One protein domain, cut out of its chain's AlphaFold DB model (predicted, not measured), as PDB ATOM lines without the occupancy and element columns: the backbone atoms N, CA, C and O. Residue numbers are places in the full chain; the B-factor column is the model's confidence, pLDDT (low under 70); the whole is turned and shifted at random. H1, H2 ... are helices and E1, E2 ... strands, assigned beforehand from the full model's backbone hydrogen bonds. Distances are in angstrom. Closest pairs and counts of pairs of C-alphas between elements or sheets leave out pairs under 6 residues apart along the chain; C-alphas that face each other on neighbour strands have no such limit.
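What this domain is: This is residues 4 to 95 of the 109 residues of an uncharacterized protein of Deltaproteobacteria bacterium (UniProt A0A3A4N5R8). The model is an elongated body of two lobes: a loose cluster of four crossed helices, H1 to H4, and a smaller lobe in which H5 runs from a short two-strand hairpin, E1 and E2, to H6. The lobes join where the last residues of H4 meet the hairpin and the first residues of H5, and residues 80 to 85 stick out from the smaller lobe. The printed part has 92 residues with six named helices and two named strands, in the order H1 H2 H3 H4 E1 E2 H5 H6; the sheet is E1 - E2, antiparallel, and the class is mostly helix. The whole is loose, with a radius of gyration of the C-alphas of 15.5 A, and a rod in outline, spanning 50 by 21 by 17 A.

How they stand to each other: H1, residues 4 to 14, and H2, residues 16 to 22, touch only at the corner by their tight link, about perpendicular at 80 degrees; their closest C-alphas, Ile 11 and Val 19, are 6.2 A apart. H3, residues 27 to 34, touches H2 at 77 degrees, about perpendicular, with the C-alphas of Ala 20 and Lys 27 closest at 5.5 A. H4, residues 42 to 53, touches H1 at a steep tilt of 44 degrees, the same way; the closest C-alphas are those of Leu 7 and Val 49, 6.7 A apart. With residues 42 to 45 alone H4 only just touches H3, with 3 pairs of C-alphas within 8 A, the closest Ala 33 and Thr 42 at 6.8 A. E1, residues 55 to 58, and E2, residues 63 to 66, form an antiparallel hairpin, with N 56 and O 65 at 2.8 A and N 58 and O 63 at 2.9 A, within hydrogen-bond range. H5, residues 67 to 75, and H4 touch only at their ends, with the C-alphas of Tyr 53 and Ala 67 closest at 5.2 A. H6, residues 83 to 94, touches H5 with its residues 89 to 93 alone, the closest C-alphas being Arg 74 and Cys 92 at 5.4 A. In each of the six helices every O i to N i+4 pair is within hydrogen-bond range.

Where its parts are: H1 begins at C-alpha 4, (-0.647, 16.645, 119.728), and measures 15.1 A from first to last C-alpha. H4 measures 15.7 A and ends at C-alpha 53, (0.297, 23.879, 111.765). H5 measures 12.2 A. H6 measures 16.6 A and ends at C-alpha 94, (6.023, 35.949, 95.166).

The domain as a whole: The two C-alphas farthest apart, those of Asn 39 and His 83, are 50.9 A apart. The printed part has no cut and no long link. The mean pLDDT of the printed part is 76.3; residue 13 and residues 37 to 40, 54 to 59, 63 to 64 and 66 to 68 are under 70.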
ATOM      1  N   THR A   4      -1.138  16.261 118.396       80.44
ATOM      2  CA  THR A   4      -0.647  16.645 119.728       80.44
ATOM      3  C   THR A   4       0.859  16.883 119.745       80.44
ATOM      4  O   THR A   4       1.325  17.754 120.477       80.44
ATOM      5  N   ASP A   5       1.616  16.148 118.930       79.75
ATOM      6  CA  ASP A   5       3.060  16.329 118.793       79.75
ATOM      7  C   ASP A   5       3.375  17.622 118.027       79.75
ATOM      8  O   ASP A   5       4.140  18.456 118.509       79.75
ATOM      9  N   LEU A   6       2.652  17.868 116.924       75.62
ATOM     10  CA  LEU A   6       2.688  19.146 116.197       75.62
ATOM     11  C   LEU A   6       2.364  20.329 117.116       75.62
ATOM     12  O   LEU A   6       3.064  21.340 117.103       75.62
ATOM     13  N   LEU A   7       1.336  20.188 117.956       81.25
ATOM     14  CA  LEU A   7       0.951  21.215 118.915       81.25
ATOM     15  C   LEU A   7       2.051  21.460 119.957       81.25
ATOM     16  O   LEU A   7       2.366  22.610 120.251       81.25
ATOM     17  N   ARG A   8       2.661  20.406 120.514       82.69
ATOM     18  CA  ARG A   8       3.781  20.544 121.464       82.69
ATOM     19  C   ARG A   8       4.979  21.236 120.831       82.69
ATOM     20  O   ARG A   8       5.587  22.088 121.476       82.69
ATOM     21  N   GLN A   9       5.297  20.895 119.588       76.56
ATOM     22  CA  GLN A   9       6.401  21.503 118.861       76.56
ATOM     23  C   GLN A   9       6.132  22.990 118.594       76.56
ATOM     24  O   GLN A   9       6.974  23.823 118.919       76.56
ATOM     25  N   ALA A  10       4.923  23.338 118.150       75.94
ATOM     26  CA  ALA A  10       4.498  24.727 117.981       75.94
ATOM     27  C   ALA A  10       4.547  25.531 119.293       75.94
ATOM     28  O   ALA A  10       4.982  26.680 119.309       75.94
ATOM     29  N   ILE A  11       4.140  24.924 120.417       83.06
ATOM     30  CA  ILE A  11       4.215  25.555 121.746       83.06
ATOM     31  C   ILE A  11       5.665  25.792 122.162       83.06
ATOM     32  O   ILE A  11       5.944  26.799 122.806       83.06
ATOM     33  N   LYS A  12       6.580  24.881 121.824       77.56
ATOM     34  CA  LYS A  12       8.003  25.028 122.139       77.56
ATOM     35  C   LYS A  12       8.642  26.182 121.359       77.56
ATOM     36  O   LYS A  12       9.490  26.866 121.919       77.56
ATOM     37  N   ASP A  13       8.220  26.390 120.115       68.94
ATOM     38  CA  ASP A  13       8.786  27.399 119.213       68.94
ATOM     39  C   ASP A  13       8.187  28.800 119.438       68.94
ATOM     40  O   ASP A  13       8.903  29.774 119.663       68.94
ATOM     41  N   HIS A  14       6.854  28.898 119.467       72.38
ATOM     42  CA  HIS A  14       6.132  30.177 119.533       72.38
ATOM     43  C   HIS A  14       5.543  30.486 120.917       72.38
ATOM     44  O   HIS A  14       5.143  31.617 121.198       72.38
ATOM     45  N   GLY A  15       5.454  29.489 121.796       80.06
ATOM     46  CA  GLY A  15       4.796  29.609 123.094       80.06
ATOM     47  C   GLY A  15       3.286  29.356 123.035       80.06
ATOM     48  O   GLY A  15       2.582  29.730 122.098       80.06
ATOM     49  N   LEU A  16       2.744  28.777 124.110       82.75
ATOM     50  CA  LEU A  16       1.331  28.373 124.209       82.75
ATOM     51  C   LEU A  16       0.339  29.511 123.928       82.75
ATOM     52  O   LEU A  16      -0.741  29.275 123.394       82.75
ATOM     53  N   ALA A  17       0.679  30.745 124.306       81.31
ATOM     54  CA  ALA A  17      -0.198  31.897 124.125       81.31
ATOM     55  C   ALA A  17      -0.297  32.355 122.664       81.31
ATOM     56  O   ALA A  17      -1.381  32.759 122.247       81.31
ATOM     57  N   ALA A  18       0.805  32.298 121.913       77.50
ATOM     58  CA  ALA A  18       0.812  32.612 120.488       77.50
ATOM     59  C   ALA A  18       0.039  31.536 119.726       77.50
ATOM     60  O   ALA A  18      -0.920  31.851 119.028       77.50
ATOM     61  N   VAL A  19       0.354  30.270 120.005       82.06
ATOM     62  CA  VAL A  19      -0.329  29.114 119.419       82.06
ATOM     63  C   VAL A  19      -1.836  29.185 119.650       82.06
ATOM     64  O   VAL A  19      -2.600  29.140 118.696       82.06
ATOM     65  N   ALA A  20      -2.287  29.398 120.890       84.38
ATOM     66  CA  ALA A  20      -3.705  29.566 121.226       84.38
ATOM     67  C   ALA A  20      -4.415  30.637 120.373       84.38
ATOM     68  O   ALA A  20      -5.542  30.424 119.919       84.38
ATOM     69  N   LYS A  21      -3.751  31.772 120.119       81.06
ATOM     70  CA  LYS A  21      -4.289  32.826 119.250       81.06
ATOM     71  C   LYS A  21      -4.365  32.374 117.791       81.06
ATOM     72  O   LYS A  21      -5.393  32.613 117.163       81.06
ATOM     73  N   GLU A  22      -3.335  31.698 117.284       74.94
ATOM     74  CA  GLU A  22      -3.273  31.226 115.895       74.94
ATOM     75  C   GLU A  22      -4.328  30.159 115.577       74.94
ATOM     76  O   GLU A  22      -5.064  30.297 114.605       74.94
ATOM     77  N   VAL A  23      -4.480  29.135 116.425       78.88
ATOM     78  CA  VAL A  23      -5.544  28.120 116.258       78.88
ATOM     79  C   VAL A  23      -6.936  28.624 116.641       78.88
ATOM     80  O   VAL A  23      -7.937  27.923 116.437       78.88
ATOM     81  N   ASN A  24      -7.020  29.836 117.193       80.19
ATOM     82  CA  ASN A  24      -8.246  30.431 117.702       80.19
ATOM     83  C   ASN A  24      -8.934  29.494 118.719       80.19
ATOM     84  O   ASN A  24     -10.077  29.061 118.542       80.19
ATOM     85  N   LEU A  25      -8.172  29.106 119.746       84.44
ATOM     86  CA  LEU A  25      -8.580  28.241 120.855       84.44
ATOM     87  C   LEU A  25      -8.052  28.789 122.182       84.44
ATOM     88  O   LEU A  25      -6.996  29.412 122.246       84.44
ATOM     89  N   SER A  26      -8.752  28.509 123.277       84.94
ATOM     90  CA  SER A  26      -8.286  28.898 124.609       84.94
ATOM     91  C   SER A  26      -7.074  28.070 125.043       84.94
ATOM     92  O   SER A  26      -7.012  26.861 124.810       84.94
ATOM     93  N   LYS A  27      -6.134  28.695 125.769       85.94
ATOM     94  CA  LYS A  27      -4.960  28.009 126.353       85.94
ATOM     95  C   LYS A  27      -5.372  26.795 127.193       85.94
ATOM     96  O   LYS A  27      -4.737  25.750 127.118       85.94
ATOM     97  N   THR A  28      -6.456  26.931 127.959       86.25
ATOM     98  CA  THR A  28      -7.024  25.864 128.793       86.25
ATOM     99  C   THR A  28      -7.498  24.684 127.949       86.25
ATOM    100  O   THR A  28      -7.222  23.543 128.303       86.25
ATOM    101  N   THR A  29      -8.136  24.943 126.803       84.75
ATOM    102  CA  THR A  29      -8.560  23.904 125.851       84.75
ATOM    103  C   THR A  29      -7.360  23.129 125.321       84.75
ATOM    104  O   THR A  29      -7.359  21.905 125.378       84.75
ATOM    105  N   LEU A  30      -6.303  23.826 124.889       84.25
ATOM    106  CA  LEU A  30      -5.068  23.182 124.429       84.25
ATOM    107  C   LEU A  30      -4.406  22.357 125.541       84.25
ATOM    108  O   LEU A  30      -3.976  21.233 125.299       84.25
ATOM    109  N   HIS A  31      -4.359  22.879 126.768       84.94
ATOM    110  CA  HIS A  31      -3.756  22.184 127.906       84.94
ATOM    111  C   HIS A  31      -4.536  20.914 128.285       84.94
ATOM    112  O   HIS A  31      -3.928  19.868 128.504       84.94
ATOM    113  N   MET A  32      -5.871  20.976 128.328       85.12
ATOM    114  CA  MET A  32      -6.716  19.805 128.593       85.12
ATOM    115  C   MET A  32      -6.605  18.764 127.477       85.12
ATOM    116  O   MET A  32      -6.525  17.569 127.761       85.12
ATOM    117  N   ALA A  33      -6.543  19.211 126.221       83.81
ATOM    118  CA  ALA A  33      -6.403  18.323 125.077       83.81
ATOM    119  C   ALA A  33      -5.027  17.624 125.066       83.81
ATOM    120  O   ALA A  33      -4.949  16.427 124.808       83.81
ATOM    121  N   LEU A  34      -3.952  18.323 125.458       81.31
ATOM    122  CA  LEU A  34      -2.614  17.740 125.644       81.31
ATOM    123  C   LEU A  34      -2.519  16.773 126.827       81.31
ATOM    124  O   LEU A  34      -1.718  15.837 126.780       81.31
ATOM    125  N   LYS A  35      -3.295  17.007 127.890       80.81
ATOM    126  CA  LYS A  35      -3.387  16.108 129.049       80.81
ATOM    127  C   LYS A  35      -4.301  14.900 128.808       80.81
ATOM    128  O   LYS A  35      -4.427  14.074 129.707       80.81
ATOM    129  N   GLY A  36      -4.961  14.801 127.650       70.81
ATOM    130  CA  GLY A  36      -5.894  13.709 127.343       70.81
ATOM    131  C   GLY A  36      -7.130  13.670 128.250       70.81
ATOM    132  O   GLY A  36      -7.837  12.673 128.277       70.81
ATOM    133  N   THR A  37      -7.388  14.743 129.002       68.56
ATOM    134  CA  THR A  37      -8.504  14.870 129.964       68.56
ATOM    135  C   THR A  37      -9.656  15.690 129.387       68.56
ATOM    136  O   THR A  37     -10.583  16.078 130.094       68.56
ATOM    137  N   TYR A  38      -9.582  16.010 128.097       69.00
ATOM    138  CA  TYR A  38     -10.623  16.743 127.406       69.00
ATOM    139  C   TYR A  38     -11.731  15.772 126.997       69.00
ATOM    140  O   TYR A  38     -11.592  15.039 126.026       69.00
ATOM    141  N   ASN A  39     -12.829  15.778 127.755       58.69
ATOM    142  CA  ASN A  39     -13.995  14.918 127.522       58.69
ATOM    143  C   ASN A  39     -14.805  15.276 126.257       58.69
ATOM    144  O   ASN A  39     -15.764  14.577 125.943       58.69
ATOM    145  N   ALA A  40     -14.470  16.365 125.560       69.69
ATOM    146  CA  ALA A  40     -15.148  16.798 124.338       69.69
ATOM    147  C   ALA A  40     -14.372  16.375 123.078       69.69
ATOM    148  O   ALA A  40     -13.180  16.081 123.149       69.69
ATOM    149  N   ASP A  41     -15.040  16.405 121.918       70.06
ATOM    150  CA  ASP A  41     -14.476  16.036 120.615       70.06
ATOM    151  C   ASP A  41     -13.156  16.763 120.305       70.06
ATOM    152  O   ASP A  41     -13.111  17.902 119.821       70.06
ATOM    153  N   THR A  42     -12.047  16.058 120.524       75.00
ATOM    154  CA  THR A  42     -10.693  16.500 120.173       75.00
ATOM    155  C   THR A  42     -10.504  16.624 118.665       75.00
ATOM    156  O   THR A  42      -9.599  17.336 118.244       75.00
ATOM    157  N   LYS A  43     -11.402  16.059 117.848       78.00
ATOM    158  CA  LYS A  43     -11.435  16.219 116.384       78.00
ATOM    159  C   LYS A  43     -11.482  17.680 115.937       78.00
ATOM    160  O   LYS A  43     -10.846  18.056 114.958       78.00
ATOM    161  N   ASN A  44     -12.210  18.539 116.654       80.00
ATOM    162  CA  ASN A  44     -12.285  19.956 116.283       80.00
ATOM    163  C   ASN A  44     -10.977  20.694 116.615       80.00
ATOM    164  O   ASN A  44     -10.550  21.579 115.871       80.00
ATOM    165  N   VAL A  45     -10.322  20.294 117.711       80.38
ATOM    166  CA  VAL A  45      -8.996  20.793 118.098       80.38
ATOM    167  C   VAL A  45      -7.951  20.315 117.096       80.38
ATOM    168  O   VAL A  45      -7.217  21.139 116.566       80.38
ATOM    169  N   GLU A  46      -7.941  19.023 116.775       82.38
ATOM    170  CA  GLU A  46      -7.086  18.415 115.757       82.38
ATOM    171  C   GLU A  46      -7.222  19.142 114.422       82.38
ATOM    172  O   GLU A  46      -6.230  19.638 113.902       82.38
ATOM    173  N   ARG A  47      -8.442  19.303 113.902       79.06
ATOM    174  CA  ARG A  47      -8.682  19.990 112.628       79.06
ATOM    175  C   ARG A  47      -8.169  21.429 112.640       79.06
ATOM    176  O   ARG A  47      -7.574  21.863 111.661       79.06
ATOM    177  N   LYS A  48      -8.368  22.170 113.735       79.75
ATOM    178  CA  LYS A  48      -7.823  23.531 113.883       79.75
ATOM    179  C   LYS A  48      -6.294  23.516 113.909       79.75
ATOM    180  O   LYS A  48      -5.675  24.304 113.203       79.75
ATOM    181  N   VAL A  49      -5.689  22.610 114.678       79.56
ATOM    182  CA  VAL A  49      -4.228  22.458 114.775       79.56
ATOM    183  C   VAL A  49      -3.627  22.057 113.434       79.56
ATOM    184  O   VAL A  49      -2.638  22.650 113.029       79.56
ATOM    185  N   LEU A  50      -4.232  21.119 112.711       76.38
ATOM    186  CA  LEU A  50      -3.807  20.722 111.370       76.38
ATOM    187  C   LEU A  50      -4.045  21.825 110.335       76.38
ATOM    188  O   LEU A  50      -3.276  21.937 109.390       76.38
ATOM    189  N   ALA A  51      -5.054  22.676 110.508       72.69
ATOM    190  CA  ALA A  51      -5.237  23.828 109.633       72.69
ATOM    191  C   ALA A  51      -4.175  24.917 109.864       72.69
ATOM    192  O   ALA A  51      -3.707  25.524 108.906       72.69
ATOM    193  N   ALA A  52      -3.771  25.150 111.115       71.44
ATOM    194  CA  ALA A  52      -2.798  26.188 111.469       71.44
ATOM    195  C   ALA A  52      -1.331  25.725 111.374       71.44
ATOM    196  O   ALA A  52      -0.458  26.490 110.985       71.44
ATOM    197  N   TYR A  53      -1.049  24.469 111.718       70.31
ATOM    198  CA  TYR A  53       0.297  23.879 111.765       70.31
ATOM    199  C   TYR A  53       0.446  22.679 110.829       70.31
ATOM    200  O   TYR A  53       1.431  21.945 110.918       70.31
ATOM    201  N   GLY A  54      -0.518  22.464 109.934       66.00
ATOM    202  CA  GLY A  54      -0.406  21.477 108.871       66.00
ATOM    203  C   GLY A  54       0.854  21.705 108.052       66.00
ATOM    204  O   GLY A  54       1.308  22.838 107.869       66.00
ATOM    205  N   LYS A  55       1.436  20.602 107.590       64.00
ATOM    206  CA  LYS A  55       2.652  20.630 106.787       64.00
ATOM    207  C   LYS A  55       2.291  20.979 105.343       64.00
ATOM    208  O   LYS A  55       1.629  20.191 104.676       64.00
ATOM    209  N   ALA A  56       2.748  22.129 104.866       63.19
ATOM    210  CA  ALA A  56       2.715  22.536 103.468       63.19
ATOM    211  C   ALA A  56       4.081  22.269 102.821       63.19
ATOM    212  O   ALA A  56       5.131  22.500 103.427       63.19
ATOM    213  N   LEU A  57       4.101  21.760 101.589       63.25
ATOM    214  CA  LEU A  57       5.351  21.571 100.858       63.25
ATOM    215  C   LEU A  57       5.828  22.924 100.314       63.25
ATOM    216  O   LEU A  57       5.150  23.533  99.491       63.25
ATOM    217  N   CYS A  58       7.001  23.387 100.745       68.94
ATOM    218  CA  CYS A  58       7.596  24.600 100.197       68.94
ATOM    219  C   CYS A  58       8.328  24.279  98.884       68.94
ATOM    220  O   CYS A  58       9.281  23.495  98.918       68.94
ATOM    221  N   PRO A  59       7.957  24.892  97.744       68.88
ATOM    222  CA  PRO A  59       8.618  24.638  96.464       68.88
ATOM    223  C   PRO A  59      10.073  25.131  96.446       68.88
ATOM    224  O   PRO A  59      10.916  24.522  95.791       68.88
ATOM    225  N   PHE A  60      10.386  26.184  97.210       74.56
ATOM    226  CA  PHE A  60      11.730  26.759  97.275       74.56
ATOM    227  C   PHE A  60      12.686  25.919  98.134       74.56
ATOM    228  O   PHE A  60      13.758  25.532  97.678       74.56
ATOM    229  N   LEU A  61      12.290  25.572  99.368       73.62
ATOM    230  CA  LEU A  61      13.123  24.739 100.248       73.62
ATOM    231  C   LEU A  61      13.066  23.253  99.900       73.62
ATOM    232  O   LEU A  61      13.863  22.484 100.437       73.62
ATOM    233  N   LYS A  62      12.099  22.834  99.072       72.94
ATOM    234  CA  LYS A  62      11.780  21.422  98.795       72.94
ATOM    235  C   LYS A  62      11.598  20.605 100.079       72.94
ATOM    236  O   LYS A  62      11.858  19.406 100.116       72.94
ATOM    237  N   ARG A  63      11.159  21.275 101.146       68.94
ATOM    238  CA  ARG A  63      10.919  20.699 102.468       68.94
ATOM    239  C   ARG A  63       9.497  21.008 102.896       68.94
ATOM    240  O   ARG A  63       8.924  22.022 102.495       68.94
ATOM    241  N   THR A  64       8.937  20.151 103.733       65.00
ATOM    242  CA  THR A  64       7.655  20.424 104.374       65.00
ATOM    243  C   THR A  64       7.860  21.452 105.485       65.00
ATOM    244  O   THR A  64       8.692  21.255 106.368       65.00
ATOM    245  N   LEU A  65       7.134  22.564 105.396       70.25
ATOM    246  CA  LEU A  65       7.073  23.638 106.382       70.25
ATOM    247  C   LEU A  65       5.698  23.632 107.034       70.25
ATOM    248  O   LEU A  65       4.699  23.368 106.368       70.25
ATOM    249  N   ASN A  66       5.619  23.973 108.311       67.50
ATOM    250  CA  ASN A  66       4.320  24.219 108.932       67.50
ATOM    251  C   ASN A  66       3.778  25.587 108.472       67.50
ATOM    252  O   ASN A  66       4.555  26.468 108.100       67.50
ATOM    253  N   ALA A  67       2.459  25.805 108.505       67.44
ATOM    254  CA  ALA A  67       1.891  27.073 108.022       67.44
ATOM    255  C   ALA A  67       2.431  28.304 108.785       67.44
ATOM    256  O   ALA A  67       2.700  29.335 108.168       67.44
ATOM    257  N   THR A  68       2.689  28.182 110.093       64.06
ATOM    258  CA  THR A  68       3.351  29.240 110.877       64.06
ATOM    259  C   THR A  68       4.805  29.468 110.461       64.06
ATOM    260  O   THR A  68       5.213  30.618 110.343       64.06
ATOM    261  N   GLU A  69       5.584  28.419 110.160       71.31
ATOM    262  CA  GLU A  69       6.938  28.597 109.609       71.31
ATOM    263  C   GLU A  69       6.881  29.309 108.254       71.31
ATOM    264  O   GLU A  69       7.632  30.249 108.014       71.31
ATOM    265  N   CYS A  70       5.965  28.891 107.376       74.62
ATOM    266  CA  CYS A  70       5.764  29.515 106.070       74.62
ATOM    267  C   CYS A  70       5.424  31.005 106.214       74.62
ATOM    268  O   CYS A  70       5.983  31.844 105.509       74.62
ATOM    269  N   ARG A  71       4.549  31.346 107.168       72.38
ATOM    270  CA  ARG A  71       4.207  32.733 107.492       72.38
ATOM    271  C   ARG A  71       5.407  33.493 108.057       72.38
ATOM    272  O   ARG A  71       5.687  34.590 107.593       72.38
ATOM    273  N   TRP A  72       6.157  32.902 108.980       76.19
ATOM    274  CA  TRP A  72       7.353  33.515 109.555       76.19
ATOM    275  C   TRP A  72       8.411  33.830 108.488       76.19
ATOM    276  O   TRP A  72       8.973  34.924 108.476       76.19
ATOM    277  N   TYR A  73       8.640  32.921 107.533       78.38
ATOM    278  CA  TYR A  73       9.543  33.165 106.400       78.38
ATOM    279  C   TYR A  73       9.060  34.280 105.465       78.38
ATOM    280  O   TYR A  73       9.890  34.924 104.824       78.38
ATOM    281  N   ARG A  74       7.751  34.542 105.415       76.69
ATOM    282  CA  ARG A  74       7.161  35.658 104.667       76.69
ATOM    283  C   ARG A  74       7.213  36.983 105.435       76.69
ATOM    284  O   ARG A  74       7.444  38.022 104.827       76.69
ATOM    285  N   GLU A  75       7.013  36.953 106.753       78.75
ATOM    286  CA  GLU A  75       6.984  38.143 107.622       78.75
ATOM    287  C   GLU A  75       8.375  38.601 108.092       78.75
ATOM    288  O   GLU A  75       8.527  39.733 108.552       78.75
ATOM    289  N   ARG A  76       9.412  37.759 107.982       78.88
ATOM    290  CA  ARG A  76      10.785  38.152 108.337       78.88
ATOM    291  C   ARG A  76      11.291  39.302 107.461       78.88
ATOM    292  O   ARG A  76      11.018  39.373 106.260       78.88
ATOM    293  N   SER A  77      12.136  40.142 108.054       75.38
ATOM    294  CA  SER A  77      12.874  41.176 107.329       75.38
ATOM    295  C   SER A  77      13.834  40.581 106.296       75.38
ATOM    296  O   SER A  77      14.357  39.471 106.467       75.38
ATOM    297  N   VAL A  78      14.092  41.357 105.238       76.75
ATOM    298  CA  VAL A  78      15.015  40.994 104.156       76.75
ATOM    299  C   VAL A  78      16.395  40.660 104.742       76.75
ATOM    300  O   VAL A  78      17.003  41.505 105.406       76.75
ATOM    301  N   PRO A  79      16.918  39.445 104.522       74.06
ATOM    302  CA  PRO A  79      18.260  39.086 104.965       74.06
ATOM    303  C   PRO A  79      19.313  39.810 104.118       74.06
ATOM    304  O   PRO A  79      19.379  39.592 102.919       74.06
ATOM    305  N   MET A  80      20.178  40.632 104.720       73.62
ATOM    306  CA  MET A  80      21.188  41.398 103.964       73.62
ATOM    307  C   MET A  80      22.507  40.653 103.698       73.62
ATOM    308  O   MET A  80      23.336  41.133 102.935       73.62
ATOM    309  N   SER A  81      22.731  39.492 104.319       72.31
ATOM    310  CA  SER A  81      24.079  38.901 104.397       72.31
ATOM    311  C   SER A  81      24.307  37.662 103.526       72.31
ATOM    312  O   SER A  81      25.431  37.177 103.469       72.31
ATOM    313  N   HIS A  82      23.279  37.108 102.870       74.25
ATOM    314  CA  HIS A  82      23.422  35.862 102.105       74.25
ATOM    315  C   HIS A  82      22.469  35.815 100.910       74.25
ATOM    316  O   HIS A  82      21.252  35.871 101.087       74.25
ATOM    317  N   HIS A  83      23.020  35.632  99.709       79.06
ATOM    318  CA  HIS A  83      22.265  35.652  98.451       79.06
ATOM    319  C   HIS A  83      21.127  34.619  98.437       79.06
ATOM    320  O   HIS A  83      19.976  34.965  98.210       79.06
ATOM    321  N   THR A  84      21.408  33.386  98.870       78.19
ATOM    322  CA  THR A  84      20.409  32.307  98.978       78.19
ATOM    323  C   THR A  84      19.250  32.645  99.924       78.19
ATOM    324  O   THR A  84      18.130  32.179  99.738       78.19
ATOM    325  N   GLN A  85      19.496  33.453 100.963       78.50
ATOM    326  CA  GLN A  85      18.433  33.877 101.873       78.50
ATOM    327  C   GLN A  85      17.572  34.989 101.259       78.50
ATOM    328  O   GLN A  85      16.377  35.046 101.546       78.50
ATOM    329  N   ILE A  86      18.162  35.854 100.428       81.50
ATOM    330  CA  ILE A  86      17.436  36.883  99.669       81.50
ATOM    331  C   ILE A  86      16.535  36.212  98.631       81.50
ATOM    332  O   ILE A  86      15.353  36.539  98.572       81.50
ATOM    333  N   GLU A  87      17.058  35.231  97.890       81.56
ATOM    334  CA  GLU A  87      16.289  34.438  96.919       81.56
ATOM    335  C   GLU A  87      15.118  33.715  97.592       81.56
ATOM    336  O   GLU A  87      13.999  33.746  97.087       81.56
ATOM    337  N   HIS A  88      15.345  33.134  98.776       80.00
ATOM    338  CA  HIS A  88      14.271  32.526  99.560       80.00
ATOM    339  C   HIS A  88      13.203  33.551  99.952       80.00
ATOM    340  O   HIS A  88      12.013  33.303  99.778       80.00
ATOM    341  N   TRP A  89      13.608  34.710 100.473       83.75
ATOM    342  CA  TRP A  89      12.665  35.743 100.888       83.75
ATOM    343  C   TRP A  89      11.847  36.273  99.704       83.75
ATOM    344  O   TRP A  89      10.629  36.365  99.816       83.75
ATOM    345  N   GLN A  90      12.481  36.544  98.558       80.81
ATOM    346  CA  GLN A  90      11.786  36.950  97.332       80.81
ATOM    347  C   GLN A  90      10.802  35.880  96.861       80.81
ATOM    348  O   GLN A  90       9.645  36.200  96.600       80.81
ATOM    349  N   ALA A  91      11.224  34.612  96.837       81.56
ATOM    350  CA  ALA A  91      10.343  33.505  96.499       81.56
ATOM    351  C   ALA A  91       9.143  33.423  97.453       81.56
ATOM    352  O   ALA A  91       8.040  33.188  96.992       81.56
ATOM    353  N   CYS A  92       9.319  33.667  98.757       78.88
ATOM    354  CA  CYS A  92       8.218  33.727  99.728       78.88
ATOM    355  C   CYS A  92       7.274  34.926  99.538       78.88
ATOM    356  O   CYS A  92       6.095  34.812  99.877       78.88
ATOM    357  N   GLN A  93       7.760  36.065  99.032       80.12
ATOM    358  CA  GLN A  93       6.902  37.212  98.707       80.12
ATOM    359  C   GLN A  93       6.061  36.951  97.453       80.12
ATOM    360  O   GLN A  93       4.878  37.285  97.449       80.12
ATOM    361  N   ASP A  94       6.659  36.314  96.441       73.75
ATOM    362  CA  ASP A  94       6.023  35.949  95.166       73.75
ATOM    363  C   ASP A  94       5.165  34.670  95.265       73.75
ATOM    364  O   ASP A  94       4.339  34.381  94.404       73.75
ATOM    365  N   CYS A  95       5.332  33.894  96.342       70.56
ATOM    366  CA  CYS A  95       4.599  32.653  96.544       70.56
ATOM    367  C   CYS A  95       3.108  32.921  96.796       70.56
ATOM    368  O   CYS A  95       2.706  33.262  97.909       70.56
TER     369      CYS A  95